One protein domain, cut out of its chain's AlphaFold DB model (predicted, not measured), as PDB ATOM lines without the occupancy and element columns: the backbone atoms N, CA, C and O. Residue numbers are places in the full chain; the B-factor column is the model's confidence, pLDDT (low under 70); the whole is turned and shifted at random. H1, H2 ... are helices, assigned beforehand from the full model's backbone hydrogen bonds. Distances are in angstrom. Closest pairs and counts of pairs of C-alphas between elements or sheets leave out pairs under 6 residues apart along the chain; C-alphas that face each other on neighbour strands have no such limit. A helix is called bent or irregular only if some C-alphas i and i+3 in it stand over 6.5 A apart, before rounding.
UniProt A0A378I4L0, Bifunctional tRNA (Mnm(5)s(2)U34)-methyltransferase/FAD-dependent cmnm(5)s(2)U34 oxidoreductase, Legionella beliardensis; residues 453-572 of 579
ATOM      1  N   CYS A 453     108.738 172.518 194.731       90.69
ATOM      2  CA  CYS A 453     108.221 173.853 194.408       90.69
ATOM      3  C   CYS A 453     107.525 173.888 193.044       90.69
ATOM      4  O   CYS A 453     106.483 174.521 192.913       90.69
ATOM      5  N   ILE A 454     108.066 173.194 192.040       92.75
ATOM      6  CA  ILE A 454     107.475 173.113 190.700       92.75
ATOM      7  C   ILE A 454     106.116 172.406 190.749       92.75
ATOM      8  O   ILE A 454     105.154 172.905 190.173       92.75
ATOM      9  N   MET A 455     105.989 171.297 191.485       91.50
ATOM     10  CA  MET A 455     104.684 170.644 191.669       91.50
ATOM     11  C   MET A 455     103.673 171.576 192.352       91.50
ATOM     12  O   MET A 455     102.527 171.669 191.919       91.50
ATOM     13  N   MET A 456     104.100 172.319 193.381       88.06
ATOM     14  CA  MET A 456     103.245 173.325 194.022       88.06
ATOM     15  C   MET A 456     102.840 174.426 193.037       88.06
ATOM     16  O   MET A 456     101.693 174.861 193.036       88.06
ATOM     17  N   TYR A 457     103.765 174.871 192.187       91.38
ATOM     18  CA  TYR A 457     103.503 175.858 191.146       91.38
ATOM     19  C   TYR A 457     102.412 175.378 190.187       91.38
ATOM     20  O   TYR A 457     101.462 176.113 189.922       91.38
ATOM     21  N   GLU A 458     102.523 174.148 189.691       91.56
ATOM     22  CA  GLU A 458     101.541 173.539 188.787       91.56
ATOM     23  C   GLU A 458     100.162 173.418 189.449       91.56
ATOM     24  O   GLU A 458      99.145 173.760 188.838       91.56
ATOM     25  N   ASP A 459     100.123 173.031 190.727       87.75
ATOM     26  CA  ASP A 459      98.887 173.024 191.508       87.75
ATOM     27  C   ASP A 459      98.268 174.430 191.579       87.75
ATOM     28  O   ASP A 459      97.072 174.589 191.321       87.75
ATOM     29  N   LEU A 460      99.059 175.472 191.866       86.31
ATOM     30  CA  LEU A 460      98.580 176.861 191.917       86.31
ATOM     31  C   LEU A 460      98.077 177.362 190.564       86.31
ATOM     32  O   LEU A 460      97.021 177.999 190.508       86.31
ATOM     33  N   VAL A 461      98.778 177.043 189.477       89.19
ATOM     34  CA  VAL A 461      98.319 177.325 188.110       89.19
ATOM     35  C   VAL A 461      96.951 176.703 187.873       89.19
ATOM     36  O   VAL A 461      96.033 177.392 187.418       89.19
ATOM     37  N   GLN A 462      96.762 175.439 188.255       90.25
ATOM     38  CA  GLN A 462      95.475 174.775 188.099       90.25
ATOM     39  C   GLN A 462      94.377 175.442 188.940       90.25
ATOM     40  O   GLN A 462      93.232 175.540 188.493       90.25
ATOM     41  N   LEU A 463      94.690 175.945 190.140       84.94
ATOM     42  CA  LEU A 463      93.725 176.702 190.946       84.94
ATOM     43  C   LEU A 463      93.314 178.016 190.292       84.94
ATOM     44  O   LEU A 463      92.128 178.350 190.332       84.94
ATOM     45  N   VAL A 464      94.267 178.741 189.700       83.06
ATOM     46  CA  VAL A 464      93.981 179.969 188.953       83.06
ATOM     47  C   VAL A 464      93.112 179.645 187.741       83.06
ATOM     48  O   VAL A 464      92.066 180.270 187.570       83.06
ATOM     49  N   LYS A 465      93.460 178.612 186.961       87.62
ATOM     50  CA  LYS A 465      92.643 178.139 185.830       87.62
ATOM     51  C   LYS A 465      91.213 177.795 186.258       87.62
ATOM     52  O   LYS A 465      90.252 178.153 185.581       87.62
ATOM     53  N   ASN A 466      91.043 177.166 187.420       87.31
ATOM     54  CA  ASN A 466      89.730 176.804 187.960       87.31
ATOM     55  C   ASN A 466      88.859 178.013 188.372       87.31
ATOM     56  O   ASN A 466      87.670 177.824 188.644       87.31
ATOM     57  N   GLN A 467      89.410 179.236 188.421       82.94
ATOM     58  CA  GLN A 467      88.630 180.466 188.630       82.94
ATOM     59  C   GLN A 467      87.872 180.911 187.372       82.94
ATOM     60  O   GLN A 467      86.910 181.678 187.464       82.94
ATOM     61  N   PHE A 468      88.278 180.437 186.194       83.12
ATOM     62  CA  PHE A 468      87.603 180.740 184.939       83.12
ATOM     63  C   PHE A 468      86.514 179.706 184.629       83.12
ATOM     64  O   PHE A 468      86.551 178.559 185.079       83.12
ATOM     65  N   SER A 469      85.513 180.100 183.836       83.19
ATOM     66  CA  SER A 469      84.550 179.139 183.288       83.19
ATOM     67  C   SER A 469      85.242 178.174 182.322       83.19
ATOM     68  O   SER A 469      86.147 178.589 181.603       83.19
ATOM     69  N   GLU A 470      84.752 176.941 182.220       87.00
ATOM     70  CA  GLU A 470      85.290 175.911 181.316       87.00
ATOM     71  C   GLU A 470      85.409 176.400 179.862       87.00
ATOM     72  O   GLU A 470      86.482 176.311 179.271       87.00
ATOM     73  N   ASN A 471      84.373 177.067 179.337       85.75
ATOM     74  CA  ASN A 471      84.396 177.670 177.998       85.75
ATOM     75  C   ASN A 471      85.495 178.733 177.826       85.75
ATOM     76  O   ASN A 471      86.043 178.893 176.738       85.75
ATOM     77  N   PHE A 472      85.798 179.494 178.883       81.56
ATOM     78  CA  PHE A 472      86.848 180.515 178.845       81.56
ATOM     79  C   PHE A 472      88.228 179.862 178.821       81.56
ATOM     80  O   PHE A 472      89.054 180.258 178.005       81.56
ATOM     81  N   ASN A 473      88.444 178.835 179.651       83.88
ATOM     82  CA  ASN A 473      89.676 178.049 179.623       83.88
ATOM     83  C   ASN A 473      89.884 177.425 178.246       83.88
ATOM     84  O   ASN A 473      90.899 177.694 177.627       83.88
ATOM     85  N   GLN A 474      88.897 176.706 177.707       88.62
ATOM     86  CA  GLN A 474      89.031 176.054 176.403       88.62
ATOM     87  C   GLN A 474      89.333 177.048 175.268       88.62
ATOM     88  O   GLN A 474      90.098 176.748 174.357       88.62
ATOM     89  N   LYS A 475      88.742 178.249 175.312       90.00
ATOM     90  CA  LYS A 475      88.947 179.274 174.281       90.00
ATOM     91  C   LYS A 475      90.304 179.982 174.387       90.00
ATOM     92  O   LYS A 475      90.789 180.498 173.382       90.00
ATOM     93  N   TYR A 476      90.879 180.072 175.586       90.25
ATOM     94  CA  TYR A 476      92.038 180.925 175.866       90.25
ATOM     95  C   TYR A 476      93.185 180.208 176.594       90.25
ATOM     96  O   TYR A 476      94.054 180.892 177.124       90.25
ATOM     97  N   GLU A 477      93.212 178.875 176.608       91.31
ATOM     98  CA  GLU A 477      94.160 178.062 177.384       91.31
ATOM     99  C   GLU A 477      95.615 178.478 177.164       91.31
ATOM    100  O   GLU A 477      96.263 178.916 178.108       91.31
ATOM    101  N   GLU A 478      96.079 178.491 175.914       90.94
ATOM    102  CA  GLU A 478      97.446 178.889 175.541       90.94
ATOM    103  C   GLU A 478      97.809 180.300 176.039       90.94
ATOM    104  O   GLU A 478      98.919 180.555 176.505       90.94
ATOM    105  N   LYS A 479      96.851 181.238 176.003       90.25
ATOM    106  CA  LYS A 479      97.057 182.614 176.489       90.25
ATOM    107  C   LYS A 479      97.103 182.669 178.009       90.25
ATOM    108  O   LYS A 479      97.888 183.440 178.555       90.25
ATOM    109  N   ILE A 480      96.258 181.891 178.682       89.94
ATOM    110  CA  ILE A 480      96.268 181.766 180.141       89.94
ATOM    111  C   ILE A 480      97.605 181.170 180.580       89.94
ATOM    112  O   ILE A 480      98.230 181.727 181.476       89.94
ATOM    113  N   ASP A 481      98.078 180.120 179.910       91.69
ATOM    114  CA  ASP A 481      99.372 179.499 180.188       91.69
ATOM    115  C   ASP A 481     100.531 180.459 179.932       91.69
ATOM    116  O   ASP A 481     101.327 180.692 180.839       91.69
ATOM    117  N   THR A 482     100.548 181.141 178.785       91.06
ATOM    118  CA  THR A 482     101.540 182.187 178.479       91.06
ATOM    119  C   THR A 482     101.594 183.264 179.563       91.06
ATOM    120  O   THR A 482     102.671 183.722 179.952       91.06
ATOM    121  N   LEU A 483     100.438 183.682 180.086       89.81
ATOM    122  CA  LEU A 483     100.390 184.649 181.177       89.81
ATOM    123  C   LEU A 483     100.883 184.042 182.492       89.81
ATOM    124  O   LEU A 483     101.638 184.701 183.201       89.81
ATOM    125  N   LEU A 484     100.485 182.816 182.822       90.38
ATOM    126  CA  LEU A 484     100.848 182.158 184.074       90.38
ATOM    127  C   LEU A 484     102.331 181.792 184.134       90.38
ATOM    128  O   LEU A 484     102.981 182.139 185.113       90.38
ATOM    129  N   TYR A 485     102.875 181.139 183.109       91.00
ATOM    130  CA  TYR A 485     104.270 180.687 183.056       91.00
ATOM    131  C   TYR A 485     105.245 181.741 182.519       91.00
ATOM    132  O   TYR A 485     106.445 181.630 182.758       91.00
ATOM    133  N   GLY A 486     104.751 182.777 181.838       87.62
ATOM    134  CA  GLY A 486     105.538 183.946 181.454       87.62
ATOM    135  C   GLY A 486     105.404 185.078 182.471       87.62
ATOM    136  O   GLY A 486     106.253 185.268 183.338       87.62
ATOM    137  N   LYS A 487     104.314 185.846 182.370       88.25
ATOM    138  CA  LYS A 487     104.145 187.129 183.076       88.25
ATOM    139  C   LYS A 487     104.004 187.007 184.598       88.25
ATOM    140  O   LYS A 487     104.541 187.837 185.324       88.25
ATOM    141  N   TYR A 488     103.255 186.022 185.089       88.94
ATOM    142  CA  TYR A 488     102.968 185.854 186.520       88.94
ATOM    143  C   TYR A 488     103.921 184.884 187.223       88.94
ATOM    144  O   TYR A 488     103.775 184.676 188.430       88.94
ATOM    145  N   ARG A 489     104.922 184.342 186.516       89.62
ATOM    146  CA  ARG A 489     105.843 183.336 187.055       89.62
ATOM    147  C   ARG A 489     106.559 183.794 188.307       89.62
ATOM    148  O   ARG A 489     106.506 183.104 189.318       89.62
ATOM    149  N   GLU A 490     107.163 184.977 188.278       87.94
ATOM    150  CA  GLU A 490     107.891 185.503 189.436       87.94
ATOM    151  C   GLU A 490     106.985 185.719 190.648       87.94
ATOM    152  O   GLU A 490     107.378 185.408 191.771       87.94
ATOM    153  N   ARG A 491     105.752 186.196 190.428       89.19
ATOM    154  CA  ARG A 491     104.778 186.404 191.506       89.19
ATOM    155  C   ARG A 491     104.380 185.076 192.146       89.19
ATOM    156  O   ARG A 491     104.420 184.964 193.367       89.19
ATOM    157  N   ILE A 492     104.052 184.066 191.336       88.50
ATOM    158  CA  ILE A 492     103.693 182.728 191.831       88.50
ATOM    159  C   ILE A 492     104.888 182.091 192.555       88.50
ATOM    160  O   ILE A 492     104.728 181.559 193.654       88.50
ATOM    161  N   SER A 493     106.099 182.199 192.000       89.31
ATOM    162  CA  SER A 493     107.318 181.721 192.661       89.31
ATOM    163  C   SER A 493     107.568 182.419 194.000       89.31
ATOM    164  O   SER A 493     107.886 181.756 194.987       89.31
ATOM    165  N   GLY A 494     107.376 183.738 194.065       88.62
ATOM    166  CA  GLY A 494     107.502 184.519 195.296       88.62
ATOM    167  C   GLY A 494     106.519 184.070 196.376       88.62
ATOM    168  O   GLY A 494     106.915 183.896 197.528       88.62
ATOM    169  N   MET A 495     105.270 183.789 195.996       88.56
ATOM    170  CA  MET A 495     104.262 183.228 196.901       88.56
ATOM    171  C   MET A 495     104.708 181.872 197.469       88.56
ATOM    172  O   MET A 495     104.648 181.656 198.681       88.56
ATOM    173  N   ILE A 496     105.199 180.965 196.620       88.44
ATOM    174  CA  ILE A 496     105.688 179.643 197.051       88.44
ATOM    175  C   ILE A 496     106.862 179.787 198.027       88.44
ATOM    176  O   ILE A 496     106.863 179.146 199.076       88.44
ATOM    177  N   ASN A 497     107.821 180.667 197.730       86.50
ATOM    178  CA  ASN A 497     108.972 180.925 198.596       86.50
ATOM    179  C   ASN A 497     108.559 181.476 199.967       86.50
ATOM    180  O   ASN A 497     109.044 181.003 200.995       86.50
ATOM    181  N   GLN A 498     107.630 182.437 200.003       85.88
ATOM    182  CA  GLN A 498     107.083 182.962 201.258       85.88
ATOM    183  C   GLN A 498     106.406 181.859 202.077       85.88
ATOM    184  O   GLN A 498     106.634 181.754 203.281       85.88
ATOM    185  N   HIS A 499     105.624 180.998 201.424       83.69
ATOM    186  CA  HIS A 499     104.980 179.873 202.091       83.69
ATOM    187  C   HIS A 499     106.006 178.892 202.684       83.69
ATOM    188  O   HIS A 499     105.876 178.499 203.840       83.69
ATOM    189  N   GLN A 500     107.064 178.546 201.945       82.94
ATOM    190  CA  GLN A 500     108.133 177.676 202.451       82.94
ATOM    191  C   GLN A 500     108.903 178.288 203.624       82.94
ATOM    192  O   GLN A 500     109.241 177.578 204.575       82.94
ATOM    193  N   ALA A 501     109.165 179.596 203.581       84.81
ATOM    194  CA  ALA A 501     109.820 180.307 204.673       84.81
ATOM    195  C   ALA A 501     108.971 180.274 205.953       84.81
ATOM    196  O   ALA A 501     109.497 179.988 207.029       84.81
ATOM    197  N   LEU A 502     107.654 180.485 205.831       80.19
ATOM    198  CA  LEU A 502     106.715 180.366 206.948       80.19
ATOM    199  C   LEU A 502     106.696 178.942 207.515       80.19
ATOM    200  O   LEU A 502     106.867 178.772 208.717       80.19
ATOM    201  N   MET A 503     106.594 177.922 206.658       77.31
ATOM    202  CA  MET A 503     106.608 176.517 207.085       77.31
ATOM    203  C   MET A 503     107.911 176.118 207.794       77.31
ATOM    204  O   MET A 503     107.887 175.326 208.734       77.31
ATOM    205  N   SER A 504     109.048 176.677 207.370       81.81
ATOM    206  CA  SER A 504     110.351 176.416 207.994       81.81
ATOM    207  C   SER A 504     110.488 177.108 209.356       81.81
ATOM    208  O   SER A 504     111.068 176.542 210.277       81.81
ATOM    209  N   ALA A 505     109.932 178.315 209.503       78.62
ATOM    210  CA  ALA A 505     109.912 179.052 210.769       78.62
ATOM    211  C   ALA A 505     108.898 178.476 211.776       78.62
ATOM    212  O   ALA A 505     109.106 178.556 212.987       78.62
ATOM    213  N   GLU A 506     107.810 177.878 211.284       66.81
ATOM    214  CA  GLU A 506     106.724 177.302 212.082       66.81
ATOM    215  C   GLU A 506     106.965 175.850 212.527       66.81
ATOM    216  O   GLU A 506     106.045 175.231 213.055       66.81
ATOM    217  N   GLN A 507     108.197 175.321 212.473       57.03
ATOM    218  CA  GLN A 507     108.590 174.082 213.181       57.03
ATOM    219  C   GLN A 507     108.529 174.204 214.731       57.03
ATOM    220  O   GLN A 507     109.264 173.548 215.466       57.03
ATOM    221  N   SER A 508     107.621 175.034 215.248       46.66
ATOM    222  CA  SER A 508     107.113 175.017 216.612       46.66
ATOM    223  C   SER A 508     105.926 174.035 216.687       46.66
ATOM    224  O   SER A 508     104.969 174.172 215.924       46.66
ATOM    225  N   PRO A 509     105.935 173.045 217.598       47.69
ATOM    226  CA  PRO A 509     105.095 171.838 217.540       47.69
ATOM    227  C   PRO A 509     103.579 172.024 217.782       47.69
ATOM    228  O   PRO A 509     102.884 171.045 218.042       47.69
ATOM    229  N   SER A 510     103.027 173.241 217.733       49.59
ATOM    230  CA  SER A 510     101.671 173.523 218.233       49.59
ATOM    231  C   SER A 510     100.698 174.199 217.260       49.59
ATOM    232  O   SER A 510      99.626 174.616 217.702       49.59
ATOM    233  N   ARG A 511     101.005 174.325 215.961       49.09
ATOM    234  CA  ARG A 511     100.032 174.818 214.964       49.09
ATOM    235  C   ARG A 511      99.619 173.720 213.979       49.09
ATOM    236  O   ARG A 511     100.483 172.990 213.504       49.09
ATOM    237  N   PRO A 512      98.318 173.591 213.653       49.84
ATOM    238  CA  PRO A 512      97.883 172.681 212.608       49.84
ATOM    239  C   PRO A 512      98.449 173.140 211.261       49.84
ATOM    240  O   PRO A 512      98.119 174.220 210.774       49.84
ATOM    241  N   ILE A 513      99.285 172.292 210.670       48.12
ATOM    242  CA  ILE A 513      99.680 172.353 209.266       48.12
ATOM    243  C   ILE A 513      98.392 172.205 208.446       48.12
ATOM    244  O   ILE A 513      97.647 171.247 208.654       48.12
ATOM    245  N   GLY A 514      98.087 173.158 207.561       54.75
ATOM    246  CA  GLY A 514      97.106 172.886 206.505       54.75
ATOM    247  C   GLY A 514      96.004 173.911 206.240       54.75
ATOM    248  O   GLY A 514      94.965 173.539 205.696       54.75
ATOM    249  N   THR A 515      96.202 175.198 206.530       61.75
ATOM    250  CA  THR A 515      95.386 176.244 205.888       61.75
ATOM    251  C   THR A 515      96.274 177.270 205.209       61.75
ATOM    252  O   THR A 515      97.046 177.946 205.884       61.75
ATOM    253  N   LEU A 516      96.128 177.426 203.886       65.62
ATOM    254  CA  LEU A 516      96.635 178.611 203.192       65.62
ATOM    255  C   LEU A 516      96.160 179.861 203.935       65.62
ATOM    256  O   LEU A 516      94.964 179.969 204.239       65.62
ATOM    257  N   SER A 517      97.075 180.800 204.178       75.94
ATOM    258  CA  SER A 517      96.714 182.098 204.737       75.94
ATOM    259  C   SER A 517      95.683 182.783 203.836       75.94
ATOM    260  O   SER A 517      95.662 182.592 202.615       75.94
ATOM    261  N   ASP A 518      94.790 183.575 204.426       77.62
ATOM    262  CA  ASP A 518      93.801 184.330 203.645       77.62
ATOM    263  C   ASP A 518      94.473 185.323 202.685       77.62
ATOM    264  O   ASP A 518      93.960 185.569 201.594       77.62
ATOM    265  N   GLU A 519      95.670 185.793 203.039       78.56
ATOM    266  CA  GLU A 519      96.566 186.549 202.163       78.56
ATOM    267  C   GLU A 519      96.900 185.771 200.881       78.56
ATOM    268  O   GLU A 519      96.677 186.269 199.778       78.56
ATOM    269  N   PHE A 520      97.317 184.507 201.003       80.19
ATOM    270  CA  PHE A 520      97.662 183.666 199.857       80.19
ATOM    271  C   PHE A 520      96.461 183.420 198.931       80.19
ATOM    272  O   PHE A 520      96.585 183.435 197.704       80.19
ATOM    273  N   LYS A 521      95.264 183.231 199.501       78.56
ATOM    274  CA  LYS A 521      94.018 183.107 198.720       78.56
ATOM    275  C   LYS A 521      93.688 184.408 197.988       78.56
ATOM    276  O   LYS A 521      93.269 184.367 196.830       78.56
ATOM    277  N   GLY A 522      93.878 185.546 198.659       83.38
ATOM    278  CA  GLY A 522      93.709 186.874 198.076       83.38
ATOM    279  C   GLY A 522      94.607 187.078 196.856       83.38
ATOM    280  O   GLY A 522      94.125 187.513 195.812       83.38
ATOM    281  N   GLU A 523      95.875 186.683 196.952       84.38
ATOM    282  CA  GLU A 523      96.848 186.760 195.856       84.38
ATOM    283  C   GLU A 523      96.444 185.918 194.632       84.38
ATOM    284  O   GLU A 523      96.443 186.431 193.511       84.38
ATOM    285  N   ILE A 524      96.002 184.666 194.826       82.50
ATOM    286  CA  ILE A 524      95.478 183.819 193.732       82.50
ATOM    287  C   ILE A 524      94.315 184.524 193.015       82.50
ATOM    288  O   ILE A 524      94.275 184.576 191.782       82.50
ATOM    289  N   GLY A 525      93.376 185.091 193.780       80.44
ATOM    290  CA  GLY A 525      92.235 185.826 193.232       80.44
ATOM    291  C   GLY A 525      92.652 187.066 192.435       80.44
ATOM    292  O   GLY A 525      92.090 187.333 191.371       80.44
ATOM    293  N   GLN A 526      93.667 187.798 192.906       87.19
ATOM    294  CA  GLN A 526      94.216 188.954 192.196       87.19
ATOM    295  C   GLN A 526      94.886 188.560 190.873       87.19
ATOM    296  O   GLN A 526      94.659 189.232 189.867       87.19
ATOM    297  N   ILE A 527      95.665 187.470 190.846       85.25
ATOM    298  CA  ILE A 527      96.290 186.957 189.615       85.25
ATOM    299  C   ILE A 527      95.214 186.555 188.601       85.25
ATOM    300  O   ILE A 527      95.254 186.994 187.451       85.25
ATOM    301  N   ALA A 528      94.210 185.780 189.029       81.44
ATOM    302  CA  ALA A 528      93.118 185.347 188.159       81.44
ATOM    303  C   ALA A 528      92.355 186.537 187.552       81.44
ATOM    304  O   ALA A 528      92.101 186.574 186.345       81.44
ATOM    305  N   LYS A 529      92.032 187.542 188.378       85.19
ATOM    306  CA  LYS A 529      91.370 188.772 187.931       85.19
ATOM    307  C   LYS A 529      92.215 189.524 186.897       85.19
ATOM    308  O   LYS A 529      91.689 189.908 185.856       85.19
ATOM    309  N   ALA A 530      93.513 189.682 187.148       87.56
ATOM    310  CA  ALA A 530      94.412 190.400 186.251       87.56
ATOM    311  C   ALA A 530      94.594 189.682 184.896       87.56
ATOM    312  O   ALA A 530      94.617 190.330 183.850       87.56
ATOM    313  N   ILE A 531      94.643 188.343 184.886       84.25
ATOM    314  CA  ILE A 531      94.625 187.536 183.651       84.25
ATOM    315  C   ILE A 531      93.330 187.766 182.864       84.25
ATOM    316  O   ILE A 531      93.374 187.984 181.652       84.25
ATOM    317  N   HIS A 532      92.176 187.743 183.542       83.19
ATOM    318  CA  HIS A 532      90.882 187.968 182.896       83.19
ATOM    319  C   HIS A 532      90.806 189.348 182.232       83.19
ATOM    320  O   HIS A 532      90.398 189.454 181.075       83.19
ATOM    321  N   GLU A 533      91.213 190.396 182.953       87.06
ATOM    322  CA  GLU A 533      91.222 191.776 182.459       87.06
ATOM    323  C   GLU A 533      92.154 191.943 181.252       87.06
ATOM    324  O   GLU A 533      91.763 192.559 180.261       87.06
ATOM    325  N   GLU A 534      93.342 191.333 181.275       87.75
ATOM    326  CA  GLU A 534      94.292 191.414 180.163       87.75
ATOM    327  C   GLU A 534      93.799 190.699 178.899       87.75
ATOM    328  O   GLU A 534      93.915 191.236 177.792       87.75
ATOM    329  N   ILE A 535      93.222 189.503 179.045       86.12
ATOM    330  CA  ILE A 535      92.627 188.783 177.914       86.12
ATOM    331  C   ILE A 535      91.443 189.585 177.366       86.12
ATOM    332  O   ILE A 535      91.330 189.743 176.152       86.12
ATOM    333  N   LYS A 536      90.587 190.139 178.233       82.00
ATOM    334  CA  LYS A 536      89.431 190.936 177.808       82.00
ATOM    335  C   LYS A 536      89.853 192.185 177.031       82.00
ATOM    336  O   LYS A 536      89.335 192.398 175.939       82.00
ATOM    337  N   PHE A 537      90.818 192.949 177.547       80.62
ATOM    338  CA  PHE A 537      91.315 194.180 176.924       80.62
ATOM    339  C   PHE A 537      91.872 193.938 175.512       80.62
ATOM    340  O   PHE A 537      91.584 194.682 174.581       80.62
ATOM    341  N   LYS A 538      92.617 192.843 175.309       75.12
ATOM    342  CA  LYS A 538      93.174 192.488 173.989       75.12
ATOM    343  C   LYS A 538      92.125 191.967 172.990       75.12
ATOM    344  O   LYS A 538      92.443 191.823 171.813       75.12
ATOM    345  N   HIS A 539      90.897 191.683 173.436       68.50
ATOM    346  CA  HIS A 539      89.819 191.084 172.635       68.50
ATOM    347  C   HIS A 539      88.540 191.938 172.581       68.50
ATOM    348  O   HIS A 539      87.479 191.412 172.247       68.50
ATOM    349  N   GLU A 540      88.616 193.248 172.844       52.72
ATOM    350  CA  GLU A 540      87.466 194.181 172.865       52.72
ATOM    351  C   GLU A 540      86.681 194.331 171.537       52.72
ATOM    352  O   GLU A 540      85.717 195.087 171.471       52.72
ATOM    353  N   PHE A 541      86.985 193.543 170.502       52.88
ATOM    354  CA  PHE A 541      86.127 193.382 169.319       52.88
ATOM    355  C   PHE A 541      85.144 192.193 169.404       52.88
ATOM    356  O   PHE A 541      84.434 191.917 168.437       52.88
ATOM    357  N   ILE A 542      85.067 191.484 170.537       51.53
ATOM    358  CA  ILE A 542      84.176 190.324 170.725       51.53
ATOM    359  C   ILE A 542      82.996 190.683 171.644       51.53
ATOM    360  O   ILE A 542      83.162 191.251 172.720       51.53
ATOM    361  N   ASN A 543      81.785 190.317 171.212       52.62
ATOM    362  CA  ASN A 543      80.506 190.599 171.871       52.62
ATOM    363  C   ASN A 543      80.501 190.162 173.366       52.62
ATOM    364  O   ASN A 543      80.734 188.980 173.642       52.62
ATOM    365  N   PRO A 544      80.186 191.057 174.331       52.62
ATOM    366  CA  PRO A 544      80.224 190.782 175.777       52.62
ATOM    367  C   PRO A 544      79.405 189.569 176.240       52.62
ATOM    368  O   PRO A 544      79.717 188.970 177.264       52.62
ATOM    369  N   SER A 545      78.380 189.182 175.478       54.41
ATOM    370  CA  SER A 545      77.522 188.022 175.761       54.41
ATOM    371  C   SER A 545      78.219 186.658 175.615       54.41
ATOM    372  O   SER A 545      77.692 185.657 176.094       54.41
ATOM    373  N   GLN A 546      79.400 186.600 174.986       52.53
ATOM    374  CA  GLN A 546      80.176 185.365 174.790       52.53
ATOM    375  C   GLN A 546      81.316 185.168 175.804       52.53
ATOM    376  O   GLN A 546      81.985 184.134 175.783       52.53
ATOM    377  N   LEU A 547      81.571 186.146 176.676       53.56
ATOM    378  CA  LEU A 547      82.608 186.058 177.701       53.56
ATOM    379  C   LEU A 547      81.967 185.555 178.999       53.56
ATOM    380  O   LEU A 547      81.170 186.254 179.618       53.56
ATOM    381  N   GLY A 548      82.282 184.315 179.385       56.88
ATOM    382  CA  GLY A 548      81.792 183.706 180.625       56.88
ATOM    383  C   GLY A 548      82.060 184.580 181.858       56.88
ATOM    384  O   GLY A 548      83.059 185.293 181.930       56.88
ATOM    385  N   VAL A 549      81.149 184.532 182.835       57.12
ATOM    386  CA  VAL A 549      81.206 185.362 184.048       57.12
ATOM    387  C   VAL A 549      82.321 184.869 184.979       57.12
ATOM    388  O   VAL A 549      82.305 183.716 185.411       57.12
ATOM    389  N   PHE A 550      83.266 185.748 185.326       52.66
ATOM    390  CA  PHE A 550      84.194 185.534 186.440       52.66
ATOM    391  C   PHE A 550      83.402 185.486 187.756       52.66
ATOM    392  O   PHE A 550      82.680 186.433 188.072       52.66
ATOM    393  N   ASN A 551      83.510 184.393 188.518       60.66
ATOM    394  CA  ASN A 551      82.822 184.250 189.803       60.66
ATOM    395  C   ASN A 551      83.823 184.362 190.968       60.66
ATOM    396  O   ASN A 551      84.412 183.347 191.344       60.66
ATOM    397  N   PRO A 552      83.972 185.547 191.593       49.00
ATOM    398  CA  PRO A 552      84.910 185.751 192.699       49.00
ATOM    399  C   PRO A 552      84.568 184.941 193.962       49.00
ATOM    400  O   PRO A 552      85.411 184.802 194.840       49.00
ATOM    401  N   ASN A 553      83.353 184.386 194.060       52.06
ATOM    402  CA  ASN A 553      82.886 183.635 195.228       52.06
ATOM    403  C   ASN A 553      83.039 182.114 195.077       52.06
ATOM    404  O   ASN A 553      82.706 181.372 196.003       52.06
ATOM    405  N   LYS A 554      83.534 181.616 193.935       57.84
ATOM    406  CA  LYS A 554      83.791 180.182 193.722       57.84
ATOM    407  C   LYS A 554      85.132 179.793 194.366       57.84
ATOM    408  O   LYS A 554      86.066 179.347 193.706       57.84
ATOM    409  N   VAL A 555      85.230 180.004 195.677       49.12
ATOM    410  CA  VAL A 555      86.425 179.715 196.477       49.12
ATOM    411  C   VAL A 555      86.644 178.203 196.507       49.12
ATOM    412  O   VAL A 555      85.783 177.435 196.939       49.12
ATOM    413  N   ILE A 556      87.806 177.765 196.028       52.81
ATOM    414  CA  ILE A 556      88.233 176.368 196.110       52.81
ATOM    415  C   ILE A 556      88.397 176.021 197.591       52.81
ATOM    416  O   ILE A 556      89.052 176.764 198.317       52.81
ATOM    417  N   ASN A 557      87.797 174.911 198.041       54.31
ATOM    418  CA  ASN A 557      87.872 174.474 199.437       54.31
ATOM    419  C   ASN A 557      89.353 174.348 199.876       54.31
ATOM    420  O   ASN A 557      90.027 173.418 199.413       54.31
ATOM    421  N   PRO A 558      89.853 175.230 200.764       45.22
ATOM    422  CA  PRO A 558      91.268 175.296 201.137       45.22
ATOM    423  C   PRO A 558      91.785 173.993 201.751       45.22
ATOM    424  O   PRO A 558      92.925 173.604 201.513       45.22
ATOM    425  N   ASN A 559      90.916 173.256 202.449       47.47
ATOM    426  CA  ASN A 559      91.267 171.996 203.104       47.47
ATOM    427  C   ASN A 559      91.594 170.892 202.088       47.47
ATOM    428  O   ASN A 559      92.388 169.999 202.368       47.47
ATOM    429  N   ARG A 560      91.015 170.943 200.879       53.06
ATOM    430  CA  ARG A 560      91.313 169.978 199.806       53.06
ATOM    431  C   ARG A 560      92.654 170.271 199.133       53.06
ATOM    432  O   ARG A 560      93.251 169.361 198.567       53.06
ATOM    433  N   LEU A 561      93.098 171.526 199.184       50.34
ATOM    434  CA  LEU A 561      94.357 171.977 198.612       50.34
ATOM    435  C   LEU A 561      95.526 171.689 199.545       50.34
ATOM    436  O   LEU A 561      96.479 171.053 199.116       50.34
ATOM    437  N   CYS A 562      95.424 172.081 200.814       49.56
ATOM    438  CA  CYS A 562      96.439 171.739 201.801       49.56
ATOM    439  C   CYS A 562      96.581 170.224 201.922       49.56
ATOM    440  O   CYS A 562      97.686 169.726 201.837       49.56
ATOM    441  N   HIS A 563      95.484 169.459 201.899       56.47
ATOM    442  CA  HIS A 563      95.594 168.000 201.892       56.47
ATOM    443  C   HIS A 563      96.240 167.415 200.614       56.47
ATOM    444  O   HIS A 563      96.814 166.331 200.683       56.47
ATOM    445  N   LYS A 564      96.153 168.084 199.453       56.53
ATOM    446  CA  LYS A 564      96.852 167.671 198.217       56.53
ATOM    447  C   LYS A 564      98.336 168.043 198.244       56.53
ATOM    448  O   LYS A 564      99.148 167.203 197.876       56.53
ATOM    449  N   LEU A 565      98.658 169.251 198.707       53.84
ATOM    450  CA  LEU A 565     100.028 169.734 198.896       53.84
ATOM    451  C   LEU A 565     100.745 168.906 199.972       53.84
ATOM    452  O   LEU A 565     101.810 168.364 199.715       53.84
ATOM    453  N   ASP A 566     100.112 168.687 201.123       53.53
ATOM    454  CA  ASP A 566     100.637 167.840 202.197       53.53
ATOM    455  C   ASP A 566     100.799 166.394 201.720       53.53
ATOM    456  O   ASP A 566     101.825 165.780 201.974       53.53
ATOM    457  N   LYS A 567      99.846 165.842 200.950       56.16
ATOM    458  CA  LYS A 567     100.016 164.503 200.362       56.16
ATOM    459  C   LYS A 567     101.161 164.435 199.356       56.16
ATOM    460  O   LYS A 567     101.860 163.432 199.378       56.16
ATOM    461  N   SER A 568     101.354 165.435 198.491       50.34
ATOM    462  CA  SER A 568     102.453 165.428 197.510       50.34
ATOM    463  C   SER A 568     103.825 165.590 198.174       50.34
ATOM    464  O   SER A 568     104.813 165.030 197.691       50.34
ATOM    465  N   ILE A 569     103.868 166.291 199.311       47.84
ATOM    466  CA  ILE A 569     105.045 166.432 200.168       47.84
ATOM    467  C   ILE A 569     105.317 165.115 200.918       47.84
ATOM    468  O   ILE A 569     106.403 164.557 200.775       47.84
ATOM    469  N   SER A 570     104.332 164.555 201.628       47.03
ATOM    470  CA  SER A 570     104.501 163.349 202.455       47.03
ATOM    471  C   SER A 570     104.671 162.055 201.649       47.03
ATOM    472  O   SER A 570     105.405 161.166 202.067       47.03
ATOM    473  N   SER A 571     104.040 161.909 200.475       46.84
ATOM    474  CA  SER A 571     104.150 160.672 199.681       46.84
ATOM    475  C   SER A 571     105.502 160.495 198.982       46.84
ATOM    476  O   SER A 571     105.782 159.405 198.486       46.84
ATOM    477  N   ASN A 572     106.319 161.551 198.912       45.28
ATOM    478  CA  ASN A 572     107.662 161.511 198.327       45.28
ATOM    479  C   ASN A 572     108.768 161.248 199.362       45.28
ATOM    480  O   ASN A 572     109.888 160.949 198.961       45.28
TER     481      ASN A 572
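What this domain is: This is residues 453 to 572 of the 579 residues of the protein "Bifunctional tRNA (Mnm(5)s(2)U34)-methyltransferase/FAD-dependent cmnm(5)s(2)U34 oxidoreductase" of Legionella beliardensis (UniProt A0A378I4L0). Two long helices, H4 and H3, run opposite ways, and H1 crosses one side of this spaced pair, with kinked H2 and, more loosely, H5 next to it. Residues 504 to 512 and 537 to 543 stick out, lengthening the 56 by 26 by 25 A outline. The printed part has 120 residues, 82 of them in five named helices, H1 to H5 in order, with no named strand; its class is all helix, and it is only just compact, close to loose, with a radius of gyration of the C-alphas of 15.9 A.

Where its parts are: Find C-alpha 518 at (93.801, 184.330, 203.645); H4 runs 30.8 A to residue 538. H3 is residues 489 to 505, H1 residues 453 to 465, irregular H2 residues 470 to 487 with C-alphas 475 and 478 8.6 A apart, and H5 residues 558 to 570, with C-alpha 570 at (104.501, 163.349, 202.455).

How they stand to each other: H1, the hub, touches H4, closest C-alphas Val 464 and Ala 528, 5.5 A. In H1, H3, H4 and H5 every O i to N i+4 pair is within hydrogen-bond range; in H2 12 of 14 are.

The domain as a whole: The printed part has no cut; links H3 to H4 and H4 to H5 are long. Look for pLDDT under 70 at 506 to 516 and 539 to 572.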